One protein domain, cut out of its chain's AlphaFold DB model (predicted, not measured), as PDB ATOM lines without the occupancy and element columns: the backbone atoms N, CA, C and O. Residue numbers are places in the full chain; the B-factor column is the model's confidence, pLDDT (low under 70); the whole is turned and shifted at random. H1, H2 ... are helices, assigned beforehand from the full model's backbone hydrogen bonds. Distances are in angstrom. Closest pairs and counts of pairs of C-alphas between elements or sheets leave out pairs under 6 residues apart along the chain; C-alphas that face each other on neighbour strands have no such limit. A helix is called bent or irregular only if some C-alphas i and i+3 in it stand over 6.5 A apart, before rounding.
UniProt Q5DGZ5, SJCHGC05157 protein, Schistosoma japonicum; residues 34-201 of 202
ATOM      1  N   ILE A  34     115.006 125.507 184.867       66.44
ATOM      2  CA  ILE A  34     114.835 126.807 185.544       66.44
ATOM      3  C   ILE A  34     115.881 127.018 186.653       66.44
ATOM      4  O   ILE A  34     116.513 128.068 186.715       66.44
ATOM      5  N   VAL A  35     116.131 126.001 187.487       66.62
ATOM      6  CA  VAL A  35     117.110 126.087 188.590       66.62
ATOM      7  C   VAL A  35     118.535 126.285 188.068       66.62
ATOM      8  O   VAL A  35     119.264 127.135 188.572       66.62
ATOM      9  N   LEU A  36     118.921 125.548 187.022       70.75
ATOM     10  CA  LEU A  36     120.245 125.676 186.408       70.75
ATOM     11  C   LEU A  36     120.417 127.038 185.721       70.75
ATOM     12  O   LEU A  36     121.483 127.636 185.807       70.75
ATOM     13  N   THR A  37     119.360 127.547 185.084       67.75
ATOM     14  CA  THR A  37     119.363 128.860 184.421       67.75
ATOM     15  C   THR A  37     119.542 129.992 185.432       67.75
ATOM     16  O   THR A  37     120.352 130.886 185.203       67.75
ATOM     17  N   ASN A  38     118.872 129.919 186.585       70.25
ATOM     18  CA  ASN A  38     119.018 130.901 187.666       70.25
ATOM     19  C   ASN A  38     120.398 130.836 188.338       70.25
ATOM     20  O   ASN A  38     120.987 131.871 188.658       70.25
ATOM     21  N   LEU A  39     120.943 129.630 188.526       78.06
ATOM     22  CA  LEU A  39     122.303 129.451 189.034       78.06
ATOM     23  C   LEU A  39     123.325 130.074 188.076       78.06
ATOM     24  O   LEU A  39     124.177 130.854 188.497       78.06
ATOM     25  N   LEU A  40     123.209 129.771 186.782       75.94
ATOM     26  CA  LEU A  40     124.096 130.320 185.763       75.94
ATOM     27  C   LEU A  40     123.950 131.831 185.644       75.94
ATOM     28  O   LEU A  40     124.968 132.501 185.557       75.94
ATOM     29  N   TYR A  41     122.736 132.377 185.737       77.56
ATOM     30  CA  TYR A  41     122.502 133.824 185.794       77.56
ATOM     31  C   TYR A  41     123.279 134.488 186.924       77.56
ATOM     32  O   TYR A  41     123.969 135.484 186.717       77.56
ATOM     33  N   THR A  42     123.207 133.893 188.111       75.44
ATOM     34  CA  THR A  42     123.871 134.417 189.303       75.44
ATOM     35  C   THR A  42     125.388 134.380 189.132       75.44
ATOM     36  O   THR A  42     126.051 135.401 189.305       75.44
ATOM     37  N   ILE A  43     125.943 133.238 188.709       82.56
ATOM     38  CA  ILE A  43     127.383 133.090 188.430       82.56
ATOM     39  C   ILE A  43     127.832 134.086 187.353       82.56
ATOM     40  O   ILE A  43     128.893 134.697 187.470       82.56
ATOM     41  N   PHE A  44     127.011 134.273 186.321       79.94
ATOM     42  CA  PHE A  44     127.279 135.176 185.213       79.94
ATOM     43  C   PHE A  44     127.368 136.627 185.702       79.94
ATOM     44  O   PHE A  44     128.391 137.268 185.474       79.94
ATOM     45  N   ILE A  45     126.381 137.117 186.462       80.94
ATOM     46  CA  ILE A  45     126.410 138.473 187.044       80.94
ATOM     47  C   ILE A  45     127.632 138.674 187.942       80.94
ATOM     48  O   ILE A  45     128.320 139.687 187.809       80.94
ATOM     49  N   PHE A  46     127.932 137.718 188.828       77.56
ATOM     50  CA  PHE A  46     129.103 137.818 189.704       77.56
ATOM     51  C   PHE A  46     130.410 137.903 188.906       77.56
ATOM     52  O   PHE A  46     131.294 138.683 189.263       77.56
ATOM     53  N   SER A  47     130.516 137.164 187.800       82.38
ATOM     54  CA  SER A  47     131.671 137.236 186.903       82.38
ATOM     55  C   SER A  47     131.818 138.626 186.266       82.38
ATOM     56  O   SER A  47     132.905 139.205 186.315       82.38
ATOM     57  N   PHE A  48     130.736 139.227 185.749       82.12
ATOM     58  CA  PHE A  48     130.803 140.587 185.184       82.12
ATOM     59  C   PHE A  48     131.108 141.648 186.228       82.12
ATOM     60  O   PHE A  48     131.918 142.534 185.962       82.12
ATOM     61  N   ALA A  49     130.533 141.540 187.424       79.81
ATOM     62  CA  ALA A  49     130.884 142.422 188.531       79.81
ATOM     63  C   ALA A  49     132.388 142.331 188.861       79.81
ATOM     64  O   ALA A  49     133.037 143.355 189.082       79.81
ATOM     65  N   GLY A  50     132.969 141.128 188.809       76.56
ATOM     66  CA  GLY A  50     134.414 140.912 188.929       76.56
ATOM     67  C   GLY A  50     135.227 141.603 187.827       76.56
ATOM     68  O   GLY A  50     136.203 142.294 188.112       76.56
ATOM     69  N   VAL A  51     134.802 141.488 186.566       80.50
ATOM     70  CA  VAL A  51     135.467 142.158 185.431       80.50
ATOM     71  C   VAL A  51     135.390 143.682 185.558       80.50
ATOM     72  O   VAL A  51     136.393 144.371 185.376       80.50
ATOM     73  N   ILE A  52     134.219 144.213 185.909       82.50
ATOM     74  CA  ILE A  52     133.996 145.648 186.114       82.50
ATOM     75  C   ILE A  52     134.896 146.169 187.228       82.50
ATOM     76  O   ILE A  52     135.568 147.184 187.041       82.50
ATOM     77  N   THR A  53     134.915 145.503 188.383       81.44
ATOM     78  CA  THR A  53     135.725 145.934 189.532       81.44
ATOM     79  C   THR A  53     137.209 145.906 189.195       81.44
ATOM     80  O   THR A  53     137.889 146.902 189.426       81.44
ATOM     81  N   PHE A  54     137.690 144.841 188.551       81.00
ATOM     82  CA  PHE A  54     139.074 144.750 188.087       81.00
ATOM     83  C   PHE A  54     139.448 145.890 187.127       81.00
ATOM     84  O   PHE A  54     140.461 146.560 187.323       81.00
ATOM     85  N   LEU A  55     138.614 146.160 186.119       79.31
ATOM     86  CA  LEU A  55     138.853 147.244 185.161       79.31
ATOM     87  C   LEU A  55     138.782 148.630 185.814       79.31
ATOM     88  O   LEU A  55     139.548 149.519 185.452       79.31
ATOM     89  N   SER A  56     137.909 148.814 186.801       81.50
ATOM     90  CA  SER A  56     137.730 150.103 187.482       81.50
ATOM     91  C   SER A  56     138.949 150.511 188.310       81.50
ATOM     92  O   SER A  56     139.162 151.697 188.516       81.50
ATOM     93  N   VAL A  57     139.783 149.556 188.738       82.38
ATOM     94  CA  VAL A  57     141.061 149.845 189.419       82.38
ATOM     95  C   VAL A  57     142.092 150.461 188.463       82.38
ATOM     96  O   VAL A  57     143.024 151.126 188.904       82.38
ATOM     97  N   SER A  58     141.940 150.265 187.150       73.44
ATOM     98  CA  SER A  58     142.914 150.728 186.152       73.44
ATOM     99  C   SER A  58     142.788 152.206 185.762       73.44
ATOM    100  O   SER A  58     143.605 152.691 184.978       73.44
ATOM    101  N   VAL A  59     141.784 152.925 186.277       78.31
ATOM    102  CA  VAL A  59     141.483 154.310 185.884       78.31
ATOM    103  C   VAL A  59     141.075 155.137 187.097       78.31
ATOM    104  O   VAL A  59     140.512 154.607 188.051       78.31
ATOM    105  N   ASP A  60     141.311 156.450 187.049       79.69
ATOM    106  CA  ASP A  60     140.886 157.343 188.127       79.69
ATOM    107  C   ASP A  60     139.365 157.291 188.327       79.69
ATOM    108  O   ASP A  60     138.591 157.190 187.368       79.69
ATOM    109  N   GLY A  61     138.920 157.435 189.581       77.50
ATOM    110  CA  GLY A  61     137.507 157.295 189.950       77.50
ATOM    111  C   GLY A  61     136.553 158.215 189.173       77.50
ATOM    112  O   GLY A  61     135.408 157.845 188.915       77.50
ATOM    113  N   MET A  62     137.027 159.383 188.722       81.50
ATOM    114  CA  MET A  62     136.241 160.289 187.876       81.50
ATOM    115  C   MET A  62     135.924 159.673 186.501       81.50
ATOM    116  O   MET A  62     134.795 159.787 186.025       81.50
ATOM    117  N   PHE A  63     136.879 158.977 185.876       80.69
ATOM    118  CA  PHE A  63     136.665 158.314 184.585       80.69
ATOM    119  C   PHE A  63     135.779 157.078 184.711       80.69
ATOM    120  O   PHE A  63     134.985 156.817 183.811       80.69
ATOM    121  N   VAL A  64     135.849 156.361 185.837       84.25
ATOM    122  CA  VAL A  64     134.920 155.262 186.150       84.25
ATOM    123  C   VAL A  64     133.478 155.773 186.170       84.25
ATOM    124  O   VAL A  64     132.604 155.198 185.521       84.25
ATOM    125  N   PHE A  65     133.233 156.891 186.859       83.50
ATOM    126  CA  PHE A  65     131.906 157.501 186.930       83.50
ATOM    127  C   PHE A  65     131.399 157.968 185.557       83.50
ATOM    128  O   PHE A  65     130.277 157.645 185.166       83.50
ATOM    129  N   ILE A  66     132.236 158.686 184.798       84.62
ATOM    130  CA  ILE A  66     131.892 159.147 183.443       84.62
ATOM    131  C   ILE A  66     131.627 157.954 182.514       84.62
ATOM    132  O   ILE A  66     130.652 157.969 181.764       84.62
ATOM    133  N   GLY A  67     132.453 156.908 182.590       86.12
ATOM    134  CA  GLY A  67     132.293 155.683 181.812       86.12
ATOM    135  C   GLY A  67     130.937 155.028 182.058       86.12
ATOM    136  O   GLY A  67     130.225 154.726 181.105       86.12
ATOM    137  N   TRP A  68     130.525 154.891 183.320       87.69
ATOM    138  CA  TRP A  68     129.202 154.360 183.661       87.69
ATOM    139  C   TRP A  68     128.051 155.211 183.129       87.69
ATOM    140  O   TRP A  68     127.106 154.663 182.558       87.69
ATOM    141  N   MET A  69     128.136 156.536 183.259       89.06
ATOM    142  CA  MET A  69     127.114 157.434 182.713       89.06
ATOM    143  C   MET A  69     126.990 157.285 181.193       89.06
ATOM    144  O   MET A  69     125.879 157.174 180.674       89.06
ATOM    145  N   LEU A  70     128.117 157.212 180.479       90.44
ATOM    146  CA  LEU A  70     128.130 157.014 179.030       90.44
ATOM    147  C   LEU A  70     127.565 155.652 178.624       90.44
ATOM    148  O   LEU A  70     126.779 155.596 177.683       90.44
ATOM    149  N   VAL A  71     127.915 154.575 179.336       92.56
ATOM    150  CA  VAL A  71     127.359 153.232 179.094       92.56
ATOM    151  C   VAL A  71     125.845 153.253 179.235       92.56
ATOM    152  O   VAL A  71     125.155 152.819 178.321       92.56
ATOM    153  N   ILE A  72     125.318 153.794 180.336       90.06
ATOM    154  CA  ILE A  72     123.874 153.807 180.598       90.06
ATOM    155  C   ILE A  72     123.141 154.618 179.527       90.06
ATOM    156  O   ILE A  72     122.180 154.127 178.933       90.06
ATOM    157  N   ILE A  73     123.607 155.839 179.248       92.19
ATOM    158  CA  ILE A  73     122.982 156.716 178.251       92.19
ATOM    159  C   ILE A  73     123.013 156.051 176.874       92.19
ATOM    160  O   ILE A  73     121.982 155.968 176.208       92.19
ATOM    161  N   LEU A  74     124.176 155.548 176.452       92.44
ATOM    162  CA  LEU A  74     124.334 154.940 175.137       92.44
ATOM    163  C   LEU A  74     123.509 153.654 175.012       92.44
ATOM    164  O   LEU A  74     122.849 153.466 173.994       92.44
ATOM    165  N   SER A  75     123.471 152.809 176.044       90.88
ATOM    166  CA  SER A  75     122.629 151.611 176.068       90.88
ATOM    167  C   SER A  75     121.147 151.953 175.932       90.88
ATOM    168  O   SER A  75     120.476 151.344 175.103       90.88
ATOM    169  N   ILE A  76     120.640 152.953 176.663       91.12
ATOM    170  CA  ILE A  76     119.239 153.393 176.540       91.12
ATOM    171  C   ILE A  76     118.962 153.915 175.126       91.12
ATOM    172  O   ILE A  76     117.982 153.511 174.501       91.12
ATOM    173  N   VAL A  77     119.829 154.785 174.604       93.75
ATOM    174  CA  VAL A  77     119.669 155.378 173.269       93.75
ATOM    175  C   VAL A  77     119.658 154.298 172.188       93.75
ATOM    176  O   VAL A  77     118.749 154.279 171.359       93.75
ATOM    177  N   LEU A  78     120.618 153.371 172.211       91.81
ATOM    178  CA  LEU A  78     120.698 152.272 171.245       91.81
ATOM    179  C   LEU A  78     119.482 151.350 171.329       91.81
ATOM    180  O   LEU A  78     118.962 150.922 170.299       91.81
ATOM    181  N   PHE A  79     118.990 151.092 172.538       90.19
ATOM    182  CA  PHE A  79     117.814 150.260 172.739       90.19
ATOM    183  C   PHE A  79     116.546 150.923 172.178       90.19
ATOM    184  O   PHE A  79     115.791 150.292 171.437       90.19
ATOM    185  N   VAL A  80     116.348 152.220 172.439       92.00
ATOM    186  CA  VAL A  80     115.234 153.006 171.875       92.00
ATOM    187  C   VAL A  80     115.318 153.076 170.349       92.00
ATOM    188  O   VAL A  80     114.299 152.931 169.670       92.00
ATOM    189  N   ILE A  81     116.517 153.269 169.794       91.12
ATOM    190  CA  ILE A  81     116.735 153.235 168.343       91.12
ATOM    191  C   ILE A  81     116.341 151.863 167.793       91.12
ATOM    192  O   ILE A  81     115.567 151.799 166.840       91.12
ATOM    193  N   GLY A  82     116.810 150.778 168.411       87.69
ATOM    194  CA  GLY A  82     116.527 149.411 167.979       87.69
ATOM    195  C   GLY A  82     115.032 149.105 167.880       87.69
ATOM    196  O   GLY A  82     114.584 148.615 166.841       87.69
ATOM    197  N   ILE A  83     114.245 149.472 168.901       87.94
ATOM    198  CA  ILE A  83     112.779 149.291 168.903       87.94
ATOM    199  C   ILE A  83     112.113 150.070 167.757       87.94
ATOM    200  O   ILE A  83     111.175 149.576 167.134       87.94
ATOM    201  N   ASN A  84     112.598 151.278 167.462       89.31
ATOM    202  CA  ASN A  84     111.972 152.179 166.492       89.31
ATOM    203  C   ASN A  84     112.352 151.906 165.027       89.31
ATOM    204  O   ASN A  84     111.770 152.504 164.116       89.31
ATOM    205  N   ILE A  85     113.312 151.019 164.755       87.00
ATOM    206  CA  ILE A  85     113.665 150.662 163.377       87.00
ATOM    207  C   ILE A  85     112.511 149.866 162.746       87.00
ATOM    208  O   ILE A  85     112.214 148.741 163.131       87.00
ATOM    209  N   GLN A  86     111.889 150.435 161.708       85.50
ATOM    210  CA  GLN A  86     110.746 149.827 161.007       85.50
ATOM    211  C   GLN A  86     111.106 148.554 160.224       85.50
ATOM    212  O   GLN A  86     110.246 147.714 159.945       85.50
ATOM    213  N   ARG A  87     112.373 148.426 159.813       82.94
ATOM    214  CA  ARG A  87     112.880 147.238 159.121       82.94
ATOM    215  C   ARG A  87     113.185 146.137 160.129       82.94
ATOM    216  O   ARG A  87     113.731 146.392 161.191       82.94
ATOM    217  N   ASP A  88     112.890 144.903 159.751       83.06
ATOM    218  CA  ASP A  88     113.153 143.732 160.584       83.06
ATOM    219  C   ASP A  88     114.642 143.335 160.508       83.06
ATOM    220  O   ASP A  88     115.060 142.600 159.608       83.06
ATOM    221  N   LEU A  89     115.453 143.848 161.442       83.38
ATOM    222  CA  LEU A  89     116.880 143.535 161.622       83.38
ATOM    223  C   LEU A  89     117.100 142.047 161.900       83.38
ATOM    224  O   LEU A  89     118.160 141.519 161.565       83.38
ATOM    225  N   THR A  90     116.104 141.348 162.453       83.31
ATOM    226  CA  THR A  90     116.227 139.923 162.798       83.31
ATOM    227  C   THR A  90     116.414 139.033 161.564       83.31
ATOM    228  O   THR A  90     117.053 137.987 161.650       83.31
ATOM    229  N   ARG A  91     115.987 139.492 160.377       83.38
ATOM    230  CA  ARG A  91     116.283 138.826 159.092       83.38
ATOM    231  C   ARG A  91     117.770 138.836 158.743       83.38
ATOM    232  O   ARG A  91     118.246 137.945 158.049       83.38
ATOM    233  N   TYR A  92     118.502 139.835 159.226       83.62
ATOM    234  CA  TYR A  92     119.932 140.004 158.988       83.62
ATOM    235  C   TYR A  92     120.782 139.438 160.130       83.62
ATOM    236  O   TYR A  92     121.986 139.679 160.161       83.62
ATOM    237  N   PHE A  93     120.194 138.658 161.045       81.31
ATOM    238  CA  PHE A  93     120.891 138.071 162.195       81.31
ATOM    239  C   PHE A  93     122.205 137.378 161.807       81.31
ATOM    240  O   PHE A  93     123.245 137.628 162.409       81.31
ATOM    241  N   ASN A  94     122.189 136.585 160.734       76.94
ATOM    242  CA  ASN A  94     123.385 135.897 160.240       76.94
ATOM    243  C   ASN A  94     124.476 136.872 159.771       76.94
ATOM    244  O   ASN A  94     125.656 136.644 160.025       76.94
ATOM    245  N   ALA A  95     124.093 137.980 159.130       81.75
ATOM    246  CA  ALA A  95     125.036 139.015 158.717       81.75
ATOM    247  C   ALA A  95     125.648 139.730 159.933       81.75
ATOM    248  O   ALA A  95     126.856 139.957 159.956       81.75
ATOM    249  N   PHE A  96     124.851 140.006 160.973       84.44
ATOM    250  CA  PHE A  96     125.346 140.555 162.241       84.44
ATOM    251  C   PHE A  96     126.298 139.600 162.966       84.44
ATOM    252  O   PHE A  96     127.305 140.039 163.526       84.44
ATOM    253  N   LEU A  97     126.021 138.296 162.927       81.69
ATOM    254  CA  LEU A  97     126.883 137.280 163.526       81.69
ATOM    255  C   LEU A  97     128.234 137.220 162.799       81.69
ATOM    256  O   LEU A  97     129.276 137.284 163.450       81.69
ATOM    257  N   ILE A  98     128.231 137.184 161.462       82.12
ATOM    258  CA  ILE A  98     129.462 137.227 160.653       82.12
ATOM    259  C   ILE A  98     130.244 138.513 160.939       82.12
ATOM    260  O   ILE A  98     131.438 138.445 161.218       82.12
ATOM    261  N   TYR A  99     129.574 139.667 160.941       86.75
ATOM    262  CA  TYR A  99     130.188 140.958 161.256       86.75
ATOM    263  C   TYR A  99     130.878 140.949 162.628       86.75
ATOM    264  O   TYR A  99     132.049 141.317 162.743       86.75
ATOM    265  N   THR A 100     130.185 140.455 163.656       84.38
ATOM    266  CA  THR A 100     130.712 140.379 165.024       84.38
ATOM    267  C   THR A 100     131.912 139.436 165.106       84.38
ATOM    268  O   THR A 100     132.936 139.791 165.687       84.38
ATOM    269  N   LEU A 101     131.833 138.259 164.474       86.56
ATOM    270  CA  LEU A 101     132.947 137.308 164.413       86.56
ATOM    271  C   LEU A 101     134.169 137.890 163.698       86.56
ATOM    272  O   LEU A 101     135.292 137.687 164.160       86.56
ATOM    273  N   CYS A 102     133.970 138.630 162.606       86.38
ATOM    274  CA  CYS A 102     135.059 139.293 161.895       86.38
ATOM    275  C   CYS A 102     135.779 140.310 162.789       86.38
ATOM    276  O   CYS A 102     137.007 140.298 162.842       86.38
ATOM    277  N   ILE A 103     135.049 141.149 163.532       86.62
ATOM    278  CA  ILE A 103     135.685 142.124 164.433       86.62
ATOM    279  C   ILE A 103     136.392 141.426 165.595       86.62
ATOM    280  O   ILE A 103     137.523 141.786 165.920       86.62
ATOM    281  N   ILE A 104     135.782 140.397 166.190       85.44
ATOM    282  CA  ILE A 104     136.428 139.609 167.251       85.44
ATOM    283  C   ILE A 104     137.721 138.968 166.734       85.44
ATOM    284  O   ILE A 104     138.729 138.996 167.435       85.44
ATOM    285  N   ALA A 105     137.729 138.446 165.504       83.50
ATOM    286  CA  ALA A 105     138.938 137.906 164.889       83.50
ATOM    287  C   ALA A 105     140.026 138.983 164.733       83.50
ATOM    288  O   ALA A 105     141.186 138.717 165.037       83.50
ATOM    289  N   VAL A 106     139.663 140.208 164.338       86.06
ATOM    290  CA  VAL A 106     140.604 141.340 164.268       86.06
ATOM    291  C   VAL A 106     141.157 141.690 165.653       86.06
ATOM    292  O   VAL A 106     142.373 141.809 165.804       86.06
ATOM    293  N   ILE A 107     140.304 141.793 166.678       84.31
ATOM    294  CA  ILE A 107     140.734 142.041 168.066       84.31
ATOM    295  C   ILE A 107     141.679 140.928 168.541       84.31
ATOM    296  O   ILE A 107     142.719 141.217 169.131       84.31
ATOM    297  N   ALA A 108     141.361 139.665 168.249       83.44
ATOM    298  CA  ALA A 108     142.192 138.522 168.609       83.44
ATOM    299  C   ALA A 108     143.558 138.565 167.912       83.44
ATOM    300  O   ALA A 108     144.572 138.327 168.559       83.44
ATOM    301  N   VAL A 109     143.612 138.922 166.625       83.31
ATOM    302  CA  VAL A 109     144.881 139.100 165.901       83.31
ATOM    303  C   VAL A 109     145.707 140.229 166.517       83.31
ATOM    304  O   VAL A 109     146.893 140.029 166.772       83.31
ATOM    305  N   ILE A 110     145.096 141.380 166.825       80.69
ATOM    306  CA  ILE A 110     145.777 142.494 167.510       80.69
ATOM    307  C   ILE A 110     146.330 142.030 168.864       80.69
ATOM    308  O   ILE A 110     147.483 142.316 169.186       80.69
ATOM    309  N   ALA A 111     145.541 141.276 169.633       74.56
ATOM    310  CA  ALA A 111     145.951 140.733 170.923       74.56
ATOM    311  C   ALA A 111     147.098 139.713 170.793       74.56
ATOM    312  O   ALA A 111     148.053 139.764 171.564       74.56
ATOM    313  N   ILE A 112     147.056 138.821 169.799       75.38
ATOM    314  CA  ILE A 112     148.124 137.844 169.548       75.38
ATOM    315  C   ILE A 112     149.411 138.557 169.139       75.38
ATOM    316  O   ILE A 112     150.460 138.249 169.693       75.38
ATOM    317  N   ILE A 113     149.348 139.532 168.227       72.00
ATOM    318  CA  ILE A 113     150.518 140.328 167.818       72.00
ATOM    319  C   ILE A 113     151.113 141.058 169.027       72.00
ATOM    320  O   ILE A 113     152.330 141.061 169.211       72.00
ATOM    321  N   ALA A 114     150.259 141.617 169.885       66.50
ATOM    322  CA  ALA A 114     150.675 142.252 171.126       66.50
ATOM    323  C   ALA A 114     151.409 141.303 172.093       66.50
ATOM    324  O   ALA A 114     152.338 141.739 172.771       66.50
ATOM    325  N   VAL A 115     151.006 140.030 172.167       65.00
ATOM    326  CA  VAL A 115     151.620 139.024 173.053       65.00
ATOM    327  C   VAL A 115     152.885 138.415 172.433       65.00
ATOM    328  O   VAL A 115     153.892 138.261 173.121       65.00
ATOM    329  N   LEU A 116     152.859 138.088 171.136       61.81
ATOM    330  CA  LEU A 116     153.947 137.401 170.428       61.81
ATOM    331  C   LEU A 116     155.133 138.329 170.114       61.81
ATOM    332  O   LEU A 116     156.264 137.866 169.998       61.81
ATOM    333  N   GLY A 117     154.892 139.637 170.003       57.47
ATOM    334  CA  GLY A 117     155.900 140.639 169.658       57.47
ATOM    335  C   GLY A 117     156.967 140.921 170.722       57.47
ATOM    336  O   GLY A 117     157.777 141.814 170.507       57.47
ATOM    337  N   SER A 118     156.995 140.204 171.856       48.97
ATOM    338  CA  SER A 118     158.035 140.347 172.886       48.97
ATOM    339  C   SER A 118     158.346 141.808 173.248       48.97
ATOM    340  O   SER A 118     159.505 142.188 173.328       48.97
ATOM    341  N   VAL A 119     157.333 142.633 173.520       45.31
ATOM    342  CA  VAL A 119     157.416 143.604 174.615       45.31
ATOM    343  C   VAL A 119     155.993 143.907 175.072       45.31
ATOM    344  O   VAL A 119     155.176 144.413 174.305       45.31
ATOM    345  N   PHE A 120     155.738 143.729 176.366       45.91
ATOM    346  CA  PHE A 120     154.623 144.309 177.131       45.91
ATOM    347  C   PHE A 120     154.353 145.816 176.838       45.91
ATOM    348  O   PHE A 120     153.345 146.367 177.271       45.91
ATOM    349  N   ASN A 121     155.221 146.490 176.074       49.78
ATOM    350  CA  ASN A 121     155.103 147.874 175.627       49.78
ATOM    351  C   ASN A 121     154.080 148.099 174.499       49.78
ATOM    352  O   ASN A 121     153.660 149.241 174.335       49.78
ATOM    353  N   PHE A 122     153.647 147.081 173.737       44.34
ATOM    354  CA  PHE A 122     152.641 147.295 172.677       44.34
ATOM    355  C   PHE A 122     151.206 147.361 173.227       44.34
ATOM    356  O   PHE A 122     150.452 148.232 172.818       44.34
ATOM    357  N   LEU A 123     150.839 146.554 174.233       47.06
ATOM    358  CA  LEU A 123     149.578 146.747 174.984       47.06
ATOM    359  C   LEU A 123     149.611 147.983 175.889       47.06
ATOM    360  O   LEU A 123     148.567 148.534 176.213       47.06
ATOM    361  N   ARG A 124     150.810 148.447 176.260       52.62
ATOM    362  CA  ARG A 124     151.009 149.753 176.902       52.62
ATOM    363  C   ARG A 124     150.960 150.917 175.908       52.62
ATOM    364  O   ARG A 124     150.881 152.071 176.324       52.62
ATOM    365  N   SER A 125     151.030 150.633 174.606       61.84
ATOM    366  CA  SER A 125     150.869 151.655 173.584       61.84
ATOM    367  C   SER A 125     149.428 152.145 173.617       61.84
ATOM    368  O   SER A 125     148.475 151.373 173.715       61.84
ATOM    369  N   THR A 126     149.264 153.459 173.547       70.94
ATOM    370  CA  THR A 126     147.956 154.114 173.542       70.94
ATOM    371  C   THR A 126     147.112 153.655 172.354       70.94
ATOM    372  O   THR A 126     145.900 153.490 172.477       70.94
ATOM    373  N   VAL A 127     147.748 153.387 171.210       78.31
ATOM    374  CA  VAL A 127     147.052 153.139 169.943       78.31
ATOM    375  C   VAL A 127     146.279 151.810 169.930       78.31
ATOM    376  O   VAL A 127     145.093 151.845 169.608       78.31
ATOM    377  N   PRO A 128     146.844 150.646 170.312       80.56
ATOM    378  CA  PRO A 128     146.097 149.386 170.308       80.56
ATOM    379  C   PRO A 128     144.916 149.382 171.279       80.56
ATOM    380  O   PRO A 128     143.842 148.924 170.904       80.56
ATOM    381  N   LEU A 129     145.075 149.942 172.486       81.88
ATOM    382  CA  LEU A 129     143.971 150.070 173.446       81.88
ATOM    383  C   LEU A 129     142.845 150.956 172.900       81.88
ATOM    384  O   LEU A 129     141.671 150.611 173.030       81.88
ATOM    385  N   PHE A 130     143.202 152.053 172.225       86.56
ATOM    386  CA  PHE A 130     142.231 152.927 171.571       86.56
ATOM    387  C   PHE A 130     141.451 152.196 170.473       86.56
ATOM    388  O   PHE A 130     140.223 152.239 170.439       86.56
ATOM    389  N   VAL A 131     142.163 151.481 169.596       87.31
ATOM    390  CA  VAL A 131     141.560 150.724 168.489       87.31
ATOM    391  C   VAL A 131     140.667 149.602 169.015       87.31
ATOM    392  O   VAL A 131     139.553 149.444 168.523       87.31
ATOM    393  N   ILE A 132     141.102 148.858 170.038       86.94
ATOM    394  CA  ILE A 132     140.285 147.811 170.672       86.94
ATOM    395  C   ILE A 132     139.006 148.414 171.265       86.94
ATOM    396  O   ILE A 132     137.930 147.859 171.053       86.94
ATOM    397  N   GLY A 133     139.101 149.563 171.943       88.25
ATOM    398  CA  GLY A 133     137.934 150.276 172.470       88.25
ATOM    399  C   GLY A 133     136.937 150.671 171.374       88.25
ATOM    400  O   GLY A 133     135.747 150.381 171.486       88.25
ATOM    401  N   LEU A 134     137.410 151.253 170.267       91.31
ATOM    402  CA  LEU A 134     136.543 151.608 169.134       91.31
ATOM    403  C   LEU A 134     135.904 150.384 168.465       91.31
ATOM    404  O   LEU A 134     134.715 150.408 168.148       91.31
ATOM    405  N   LEU A 135     136.667 149.306 168.268       91.56
ATOM    406  CA  LEU A 135     136.156 148.063 167.685       91.56
ATOM    407  C   LEU A 135     135.112 147.397 168.588       91.56
ATOM    408  O   LEU A 135     134.116 146.872 168.089       91.56
ATOM    409  N   ALA A 136     135.294 147.455 169.908       89.56
ATOM    410  CA  ALA A 136     134.306 146.958 170.855       89.56
ATOM    411  C   ALA A 136     132.995 147.761 170.780       89.56
ATOM    412  O   ALA A 136     131.924 147.162 170.687       89.56
ATOM    413  N   ILE A 137     133.056 149.097 170.701       91.44
ATOM    414  CA  ILE A 137     131.863 149.941 170.483       91.44
ATOM    415  C   ILE A 137     131.183 149.601 169.147       91.44
ATOM    416  O   ILE A 137     129.957 149.485 169.090       91.44
ATOM    417  N   ALA A 138     131.966 149.382 168.086       90.50
ATOM    418  CA  ALA A 138     131.451 149.004 166.770       90.50
ATOM    419  C   ALA A 138     130.702 147.658 166.778       90.50
ATOM    420  O   ALA A 138     129.795 147.474 165.972       90.50
ATOM    421  N   ILE A 139     131.024 146.745 167.704       90.44
ATOM    422  CA  ILE A 139     130.233 145.527 167.946       90.44
ATOM    423  C   ILE A 139     128.956 145.851 168.731       90.44
ATOM    424  O   ILE A 139     127.873 145.400 168.359       90.44
ATOM    425  N   VAL A 140     129.055 146.620 169.819       91.94
ATOM    426  CA  VAL A 140     127.920 146.837 170.734       91.94
ATOM    427  C   VAL A 140     126.760 147.556 170.044       91.94
ATOM    428  O   VAL A 140     125.613 147.154 170.234       91.94
ATOM    429  N   ILE A 141     127.027 148.577 169.225       90.81
ATOM    430  CA  ILE A 141     125.990 149.370 168.534       90.81
ATOM    431  C   ILE A 141     125.008 148.492 167.729       90.81
ATOM    432  O   ILE A 141     123.800 148.532 167.993       90.81
ATOM    433  N   PRO A 142     125.469 147.677 166.762       89.56
ATOM    434  CA  PRO A 142     124.572 146.836 165.984       89.56
ATOM    435  C   PRO A 142     123.937 145.715 166.814       89.56
ATOM    436  O   PRO A 142     122.768 145.396 166.600       89.56
ATOM    437  N   VAL A 143     124.667 145.131 167.771       90.50
ATOM    438  CA  VAL A 143     124.161 143.990 168.550       90.50
ATOM    439  C   VAL A 143     123.079 144.414 169.547       90.50
ATOM    440  O   VAL A 143     122.074 143.723 169.664       90.50
ATOM    441  N   THR A 144     123.215 145.572 170.196       91.44
ATOM    442  CA  THR A 144     122.172 146.133 171.084       91.44
ATOM    443  C   THR A 144     120.915 146.531 170.314       91.44
ATOM    444  O   THR A 144     119.802 146.280 170.770       91.44
ATOM    445  N   SER A 145     121.072 147.087 169.110       90.38
ATOM    446  CA  SER A 145     119.938 147.413 168.234       90.38
ATOM    447  C   SER A 145     119.175 146.151 167.810       90.38
ATOM    448  O   SER A 145     117.944 146.139 167.774       90.38
ATOM    449  N   LEU A 146     119.904 145.070 167.512       88.75
ATOM    450  CA  LEU A 146     119.335 143.765 167.184       88.75
ATOM    451  C   LEU A 146     118.687 143.096 168.406       88.75
ATOM    452  O   LEU A 146     117.589 142.563 168.277       88.75
ATOM    453  N   GLU A 147     119.309 143.161 169.583       89.25
ATOM    454  CA  GLU A 147     118.733 142.683 170.847       89.25
ATOM    455  C   GLU A 147     117.383 143.353 171.131       89.25
ATOM    456  O   GLU A 147     116.393 142.665 171.384       89.25
ATOM    457  N   ALA A 148     117.322 144.682 171.023       88.88
ATOM    458  CA  ALA A 148     116.098 145.449 171.234       88.88
ATOM    459  C   ALA A 148     114.974 145.019 170.279       88.88
ATOM    460  O   ALA A 148     113.817 144.888 170.688       88.88
ATOM    461  N   GLN A 149     115.314 144.727 169.017       87.75
ATOM    462  CA  GLN A 149     114.352 144.158 168.081       87.75
ATOM    463  C   GLN A 149     113.933 142.745 168.464       87.75
ATOM    464  O   GLN A 149     112.739 142.487 168.501       87.75
ATOM    465  N   ILE A 150     114.848 141.838 168.803       85.75
ATOM    466  CA  ILE A 150     114.474 140.471 169.216       85.75
ATOM    467  C   ILE A 150     113.546 140.502 170.443       85.75
ATOM    468  O   ILE A 150     112.682 139.634 170.587       85.75
ATOM    469  N   LEU A 151     113.685 141.505 171.313       85.31
ATOM    470  CA  LEU A 151     112.871 141.619 172.517       85.31
ATOM    471  C   LEU A 151     111.484 142.238 172.286       85.31
ATOM    472  O   LEU A 151     110.514 141.747 172.859       85.31
ATOM    473  N   TYR A 152     111.375 143.290 171.466       79.75
ATOM    474  CA  TYR A 152     110.137 144.082 171.352       79.75
ATOM    475  C   TYR A 152     109.602 144.295 169.924       79.75
ATOM    476  O   TYR A 152     108.462 144.731 169.777       79.75
ATOM    477  N   GLY A 153     110.374 144.010 168.869       71.62
ATOM    478  CA  GLY A 153     110.016 144.358 167.479       71.62
ATOM    479  C   GLY A 153     110.204 143.253 166.431       71.62
ATOM    480  O   GLY A 153     109.903 143.459 165.254       71.62
ATOM    481  N   GLY A 154     110.719 142.092 166.827       72.62
ATOM    482  CA  GLY A 154     111.196 141.043 165.937       72.62
ATOM    483  C   GLY A 154     110.050 140.244 165.335       72.62
ATOM    484  O   GLY A 154     109.160 139.783 166.047       72.62
ATOM    485  N   LYS A 155     110.080 140.048 164.012       74.94
ATOM    486  CA  LYS A 155     109.086 139.214 163.309       74.94
ATOM    487  C   LYS A 155     109.629 137.831 162.960       74.94
ATOM    488  O   LYS A 155     108.849 136.890 162.860       74.94
ATOM    489  N   HIS A 156     110.946 137.702 162.769       73.44
ATOM    490  CA  HIS A 156     111.586 136.438 162.394       73.44
ATOM    491  C   HIS A 156     112.215 135.707 163.588       73.44
ATOM    492  O   HIS A 156     112.100 134.488 163.699       73.44
ATOM    493  N   ILE A 157     112.888 136.436 164.481       76.12
ATOM    494  CA  ILE A 157     113.464 135.900 165.722       76.12
ATOM    495  C   ILE A 157     112.958 136.766 166.869       76.12
ATOM    496  O   ILE A 157     113.084 137.986 166.812       76.12
ATOM    497  N   TYR A 158     112.389 136.141 167.894       79.06
ATOM    498  CA  TYR A 158     111.891 136.837 169.075       79.06
ATOM    499  C   TYR A 158     112.122 135.999 170.331       79.06
ATOM    500  O   TYR A 158     112.100 134.765 170.278       79.06
ATOM    501  N   TYR A 159     112.345 136.671 171.460       76.25
ATOM    502  CA  TYR A 159     112.396 135.999 172.756       76.25
ATOM    503  C   TYR A 159     111.002 135.522 173.158       76.25
ATOM    504  O   TYR A 159     110.014 136.250 173.025       76.25
ATOM    505  N   ARG A 160     110.902 134.302 173.693       75.69
ATOM    506  CA  ARG A 160     109.678 133.888 174.385       75.69
ATOM    507  C   ARG A 160     109.631 134.565 175.757       75.69
ATOM    508  O   ARG A 160     110.686 134.853 176.321       75.69
ATOM    509  N   PRO A 161     108.446 134.747 176.363       70.88
ATOM    510  CA  PRO A 161     108.340 135.284 177.724       70.88
ATOM    511  C   PRO A 161     109.155 134.494 178.763       70.88
ATOM    512  O   PRO A 161     109.625 135.054 179.747       70.88
ATOM    513  N   THR A 162     109.369 133.197 178.525       69.00
ATOM    514  CA  THR A 162     110.209 132.314 179.354       69.00
ATOM    515  C   THR A 162     111.704 132.622 179.271       69.00
ATOM    516  O   THR A 162     112.467 132.173 180.122       69.00
ATOM    517  N   ASP A 163     112.125 133.394 178.271       72.44
ATOM    518  CA  ASP A 163     113.527 133.602 177.909       72.44
ATOM    519  C   ASP A 163     114.002 135.011 178.300       72.44
ATOM    520  O   ASP A 163     115.113 135.414 177.961       72.44
ATOM    521  N   LEU A 164     113.191 135.764 179.056       79.31
ATOM    522  CA  LEU A 164     113.527 137.112 179.535       79.31
ATOM    523  C   LEU A 164     114.806 137.132 180.381       79.31
ATOM    524  O   LEU A 164     115.581 138.083 180.313       79.31
ATOM    525  N   ILE A 165     115.062 136.063 181.141       76.94
ATOM    526  CA  ILE A 165     116.307 135.913 181.903       76.94
ATOM    527  C   ILE A 165     117.503 135.865 180.946       76.94
ATOM    528  O   ILE A 165     118.488 136.568 181.163       76.94
ATOM    529  N   LEU A 166     117.402 135.100 179.857       77.19
ATOM    530  CA  LEU A 166     118.456 135.012 178.851       77.19
ATOM    531  C   LEU A 166     118.665 136.353 178.143       77.19
ATOM    532  O   LEU A 166     119.804 136.771 177.960       77.19
ATOM    533  N   ALA A 167     117.587 137.049 177.789       80.94
ATOM    534  CA  ALA A 167     117.698 138.387 177.223       80.94
ATOM    535  C   ALA A 167     118.406 139.357 178.180       80.94
ATOM    536  O   ALA A 167     119.310 140.079 177.779       80.94
ATOM    537  N   SER A 168     118.076 139.310 179.474       81.75
ATOM    538  CA  SER A 168     118.764 140.133 180.469       81.75
ATOM    539  C   SER A 168     120.256 139.790 180.582       81.75
ATOM    540  O   SER A 168     121.068 140.697 180.736       81.75
ATOM    541  N   MET A 169     120.646 138.512 180.452       83.19
ATOM    542  CA  MET A 169     122.061 138.112 180.414       83.19
ATOM    543  C   MET A 169     122.785 138.739 179.223       83.19
ATOM    544  O   MET A 169     123.894 139.243 179.385       83.19
ATOM    545  N   VAL A 170     122.170 138.711 178.038       85.00
ATOM    546  CA  VAL A 170     122.749 139.308 176.825       85.00
ATOM    547  C   VAL A 170     122.933 140.812 177.017       85.00
ATOM    548  O   VAL A 170     124.020 141.328 176.750       85.00
ATOM    549  N   HIS A 171     121.946 141.490 177.600       88.56
ATOM    550  CA  HIS A 171     122.035 142.922 177.855       88.56
ATOM    551  C   HIS A 171     123.141 143.262 178.865       88.56
ATOM    552  O   HIS A 171     123.935 144.183 178.660       88.56
ATOM    553  N   TRP A 172     123.249 142.481 179.944       84.81
ATOM    554  CA  TRP A 172     124.319 142.609 180.942       84.81
ATOM    555  C   TRP A 172     125.711 142.340 180.354       84.81
ATOM    556  O   TRP A 172     126.683 143.023 180.689       84.81
ATOM    557  N   PHE A 173     125.814 141.382 179.436       86.50
ATOM    558  CA  PHE A 173     127.047 141.124 178.702       86.50
ATOM    559  C   PHE A 173     127.434 142.323 177.824       86.50
ATOM    560  O   PHE A 173     128.569 142.797 177.898       86.50
ATOM    561  N   LEU A 174     126.492 142.854 177.040       89.69
ATOM    562  CA  LEU A 174     126.730 143.985 176.137       89.69
ATOM    563  C   LEU A 174     127.090 145.265 176.889       89.69
ATOM    564  O   LEU A 174     128.008 145.971 176.481       89.69
ATOM    565  N   THR A 175     126.416 145.547 178.003       88.94
ATOM    566  CA  THR A 175     126.720 146.701 178.866       88.94
ATOM    567  C   THR A 175     128.100 146.582 179.504       88.94
ATOM    568  O   THR A 175     128.859 147.550 179.493       88.94
ATOM    569  N   THR A 176     128.485 145.395 179.982       88.00
ATOM    570  CA  THR A 176     129.831 145.189 180.538       88.00
ATOM    571  C   THR A 176     130.915 145.297 179.466       88.00
ATOM    572  O   THR A 176     131.984 145.858 179.710       88.00
ATOM    573  N   PHE A 177     130.638 144.800 178.260       88.00
ATOM    574  CA  PHE A 177     131.547 144.917 177.121       88.00
ATOM    575  C   PHE A 177     131.674 146.365 176.620       88.00
ATOM    576  O   PHE A 177     132.752 146.809 176.234       88.00
ATOM    577  N   LEU A 178     130.590 147.140 176.680       91.62
ATOM    578  CA  LEU A 178     130.615 148.569 176.386       91.62
ATOM    579  C   LEU A 178     131.408 149.347 177.443       91.62
ATOM    580  O   LEU A 178     132.199 150.225 177.105       91.62
ATOM    581  N   TYR A 179     131.236 148.997 178.719       90.94
ATOM    582  CA  TYR A 179     132.004 149.586 179.812       90.94
ATOM    583  C   TYR A 179     133.504 149.338 179.646       90.94
ATOM    584  O   TYR A 179     134.293 150.281 179.713       90.94
ATOM    585  N   SER A 180     133.912 148.099 179.355       87.75
ATOM    586  CA  SER A 180     135.327 147.792 179.123       87.75
ATOM    587  C   SER A 180     135.900 148.560 177.928       87.75
ATOM    588  O   SER A 180     137.028 149.052 178.007       87.75
ATOM    589  N   ALA A 181     135.110 148.761 176.869       90.12
ATOM    590  CA  ALA A 181     135.496 149.587 175.730       90.12
ATOM    591  C   ALA A 181     135.785 151.043 176.132       90.12
ATOM    592  O   ALA A 181     136.827 151.592 175.765       90.12
ATOM    593  N   PHE A 182     134.904 151.660 176.928       90.38
ATOM    594  CA  PHE A 182     135.114 153.022 177.425       90.38
ATOM    595  C   PHE A 182     136.324 153.127 178.350       90.38
ATOM    596  O   PHE A 182     137.077 154.096 178.251       90.38
ATOM    597  N   ILE A 183     136.553 152.127 179.201       87.50
ATOM    598  CA  ILE A 183     137.740 152.074 180.058       87.50
ATOM    599  C   ILE A 183     139.018 152.034 179.213       87.50
ATOM    600  O   ILE A 183     139.924 152.831 179.452       87.50
ATOM    601  N   PHE A 184     139.082 151.200 178.171       86.88
ATOM    602  CA  PHE A 184     140.247 151.162 177.278       86.88
ATOM    603  C   PHE A 184     140.487 152.485 176.545       86.88
ATOM    604  O   PHE A 184     141.638 152.912 176.417       86.88
ATOM    605  N   LEU A 185     139.422 153.175 176.123       88.75
ATOM    606  CA  LEU A 185     139.534 154.516 175.543       88.75
ATOM    607  C   LEU A 185     140.061 155.532 176.565       88.75
ATOM    608  O   LEU A 185     140.979 156.285 176.245       88.75
ATOM    609  N   CYS A 186     139.543 155.528 177.795       85.00
ATOM    610  CA  CYS A 186     139.980 156.449 178.849       85.00
ATOM    611  C   CYS A 186     141.453 156.234 179.221       85.00
ATOM    612  O   CYS A 186     142.216 157.198 179.286       85.00
ATOM    613  N   VAL A 187     141.873 154.977 179.401       82.69
ATOM    614  CA  VAL A 187     143.275 154.622 179.685       82.69
ATOM    615  C   VAL A 187     144.187 155.078 178.546       82.69
ATOM    616  O   VAL A 187     145.254 155.644 178.794       82.69
ATOM    617  N   SER A 188     143.761 154.884 177.296       84.94
ATOM    618  CA  SER A 188     144.519 155.337 176.130       84.94
ATOM    619  C   SER A 188     144.667 156.862 176.078       84.94
ATOM    620  O   SER A 188     145.780 157.364 175.909       84.94
ATOM    621  N   ILE A 189     143.572 157.604 176.276       82.81
ATOM    622  CA  ILE A 189     143.568 159.073 176.246       82.81
ATOM    623  C   ILE A 189     144.424 159.639 177.384       82.81
ATOM    624  O   ILE A 189     145.255 160.512 177.142       82.81
ATOM    625  N   SER A 190     144.279 159.116 178.603       79.06
ATOM    626  CA  SER A 190     145.082 159.539 179.759       79.06
ATOM    627  C   SER A 190     146.578 159.299 179.527       79.06
ATOM    628  O   SER A 190     147.405 160.197 179.706       79.06
ATOM    629  N   SER A 191     146.935 158.114 179.023       77.62
ATOM    630  CA  SER A 191     148.320 157.776 178.678       77.62
ATOM    631  C   SER A 191     148.878 158.665 177.553       77.62
ATOM    632  O   SER A 191     150.042 159.067 177.603       77.62
ATOM    633  N   PHE A 192     148.048 159.057 176.579       78.75
ATOM    634  CA  PHE A 192     148.431 160.022 175.547       78.75
ATOM    635  C   PHE A 192     148.706 161.403 176.155       78.75
ATOM    636  O   PHE A 192     149.801 161.928 175.968       78.75
ATOM    637  N   ILE A 193     147.776 161.961 176.936       77.88
ATOM    638  CA  ILE A 193     147.913 163.289 177.562       77.88
ATOM    639  C   ILE A 193     149.184 163.372 178.418       77.88
ATOM    640  O   ILE A 193     149.982 164.296 178.242       77.88
ATOM    641  N   ASN A 194     149.421 162.374 179.274       74.31
ATOM    642  CA  ASN A 194     150.592 162.337 180.156       74.31
ATOM    643  C   ASN A 194     151.918 162.273 179.385       74.31
ATOM    644  O   ASN A 194     152.930 162.821 179.825       74.31
ATOM    645  N   LYS A 195     151.933 161.630 178.212       71.25
ATOM    646  CA  LYS A 195     153.125 161.597 177.359       71.25
ATOM    647  C   LYS A 195     153.454 162.978 176.788       71.25
ATOM    648  O   LYS A 195     154.630 163.310 176.690       71.25
ATOM    649  N   TYR A 196     152.452 163.784 176.433       64.00
ATOM    650  CA  TYR A 196     152.680 165.138 175.916       64.00
ATOM    651  C   TYR A 196     153.008 166.143 177.024       64.00
ATOM    652  O   TYR A 196     153.883 166.981 176.819       64.00
ATOM    653  N   SER A 197     152.402 166.046 178.211       62.12
ATOM    654  CA  SER A 197     152.733 166.947 179.330       62.12
ATOM    655  C   SER A 197     154.194 166.816 179.787       62.12
ATOM    656  O   SER A 197     154.822 167.811 180.147       62.12
ATOM    657  N   LEU A 198     154.766 165.609 179.714       58.22
ATOM    658  CA  LEU A 198     156.184 165.349 179.997       58.22
ATOM    659  C   LEU A 198     157.142 165.897 178.927       58.22
ATOM    660  O   LEU A 198     158.306 166.143 179.220       58.22
ATOM    661  N   VAL A 199     156.675 166.088 177.690       59.25
ATOM    662  CA  VAL A 199     157.489 166.651 176.599       59.25
ATOM    663  C   VAL A 199     157.511 168.180 176.650       59.25
ATOM    664  O   VAL A 199     158.517 168.772 176.289       59.25
ATOM    665  N   TYR A 200     156.440 168.819 177.126       53.06
ATOM    666  CA  TYR A 200     156.343 170.282 177.247       53.06
ATOM    667  C   TYR A 200     156.894 170.855 178.567       53.06
ATOM    668  O   TYR A 200     156.885 172.069 178.747       53.06
ATOM    669  N   SER A 201     157.333 170.002 179.498       50.38
ATOM    670  CA  SER A 201     157.918 170.411 180.787       50.38
ATOM    671  C   SER A 201     159.451 170.313 180.844       50.38
ATOM    672  O   SER A 201     160.025 170.661 181.875       50.38
TER     673      SER A 201
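Overview. This is residues 34 to 201 of the 202 residues of the protein "SJCHGC05157 protein" of Schistosoma japonicum (UniProt Q5DGZ5). The long helix H5 and its antiparallel partner H4 form the core of an elongated helical body; H1 packs beside H5 and H3 beside H4, making a bowed row H1, H5, H4, H3, while H2 crosses H4 and H5 on the outer side of the bow. The far end of H5 sticks out with residues 196 to 201, of which 196 to 199 belong to H5. The printed part has 168 residues with five named helices, H1 to H5 in chain order, and no named strand; the class is all helix. It is only just compact, close to loose, with a radius of gyration of the C-alphas of 18.1 A and spans of 59 by 32 by 31 A.

Along the chain. H5, residues 161 to 199, is the longest helix, 58.3 A from C-alpha 161 at (108.340, 135.284, 177.724) to C-alpha 199 at (157.489, 166.651, 176.599). It is irregular, with C-alphas 162 and 165 7.5 A apart. H4, residues 126 to 152, measures 39.2 A and is neither bent nor irregular, but only just: C-alphas 139 and 142 are 6.1 A apart. H3, residues 89 to 116, measures 38.6 A; it is irregular, with C-alphas 91 and 94 7.8 A apart, and has a kink of 40 degrees near residue 96. H2, residues 61 to 84, measures 35.0 A. H1, residues 34 to 56, measures 32.7 A and begins at C-alpha 34 at (114.835, 126.807, 185.544).

Arrangement. H4 and H5 are the hub, touching three helices each. They form a helical hairpin at a shallow tilt of 22 degrees, opposite ways; their closest C-alphas, those of Gly 133 and Ala 181, are 4.1 A apart. H2, H4 and H5 form a bundle, a group of helices packed together. H2 touches H4 with residues 75 to 83 alone, closest at the C-alphas of Gly 82 and Ser 145, 4.0 A, at 38 degrees, only just a steep tilt. H2 touches residues 175 to 186 of H5, closest at the C-alphas of Gly 67 and Phe 182, 5.9 A, at a steep tilt of 45 degrees. H1 touches residues 165 to 183 of H5, closest at the C-alphas of Phe 48 and Thr 176, 6.6 A, at a shallow tilt of 9 degrees, the same way. H3 and H4 form a second helical hairpin, at 21 degrees, with the C-alphas of Thr 100 and Ile 139 closest at 5.9 A. H3 is apart from H1, H2 and H5. In H1 and H2 every O i to N i+4 pair is within hydrogen-bond range; in H3 21 of 24 are, in H4 22 of 23 and in H5 32 of 35.

Size, cuts and confidence. The two C-alphas farthest apart, those of Ile 34 and Ser 201, are 61.5 A apart. The printed part has no cut and no long link. Residues 116 to 121 also stand free. Mean pLDDT of the printed part is 80.1; it is under 70 at residues 34 to 35, 37, 114 to 125, 162 and 196 to 201.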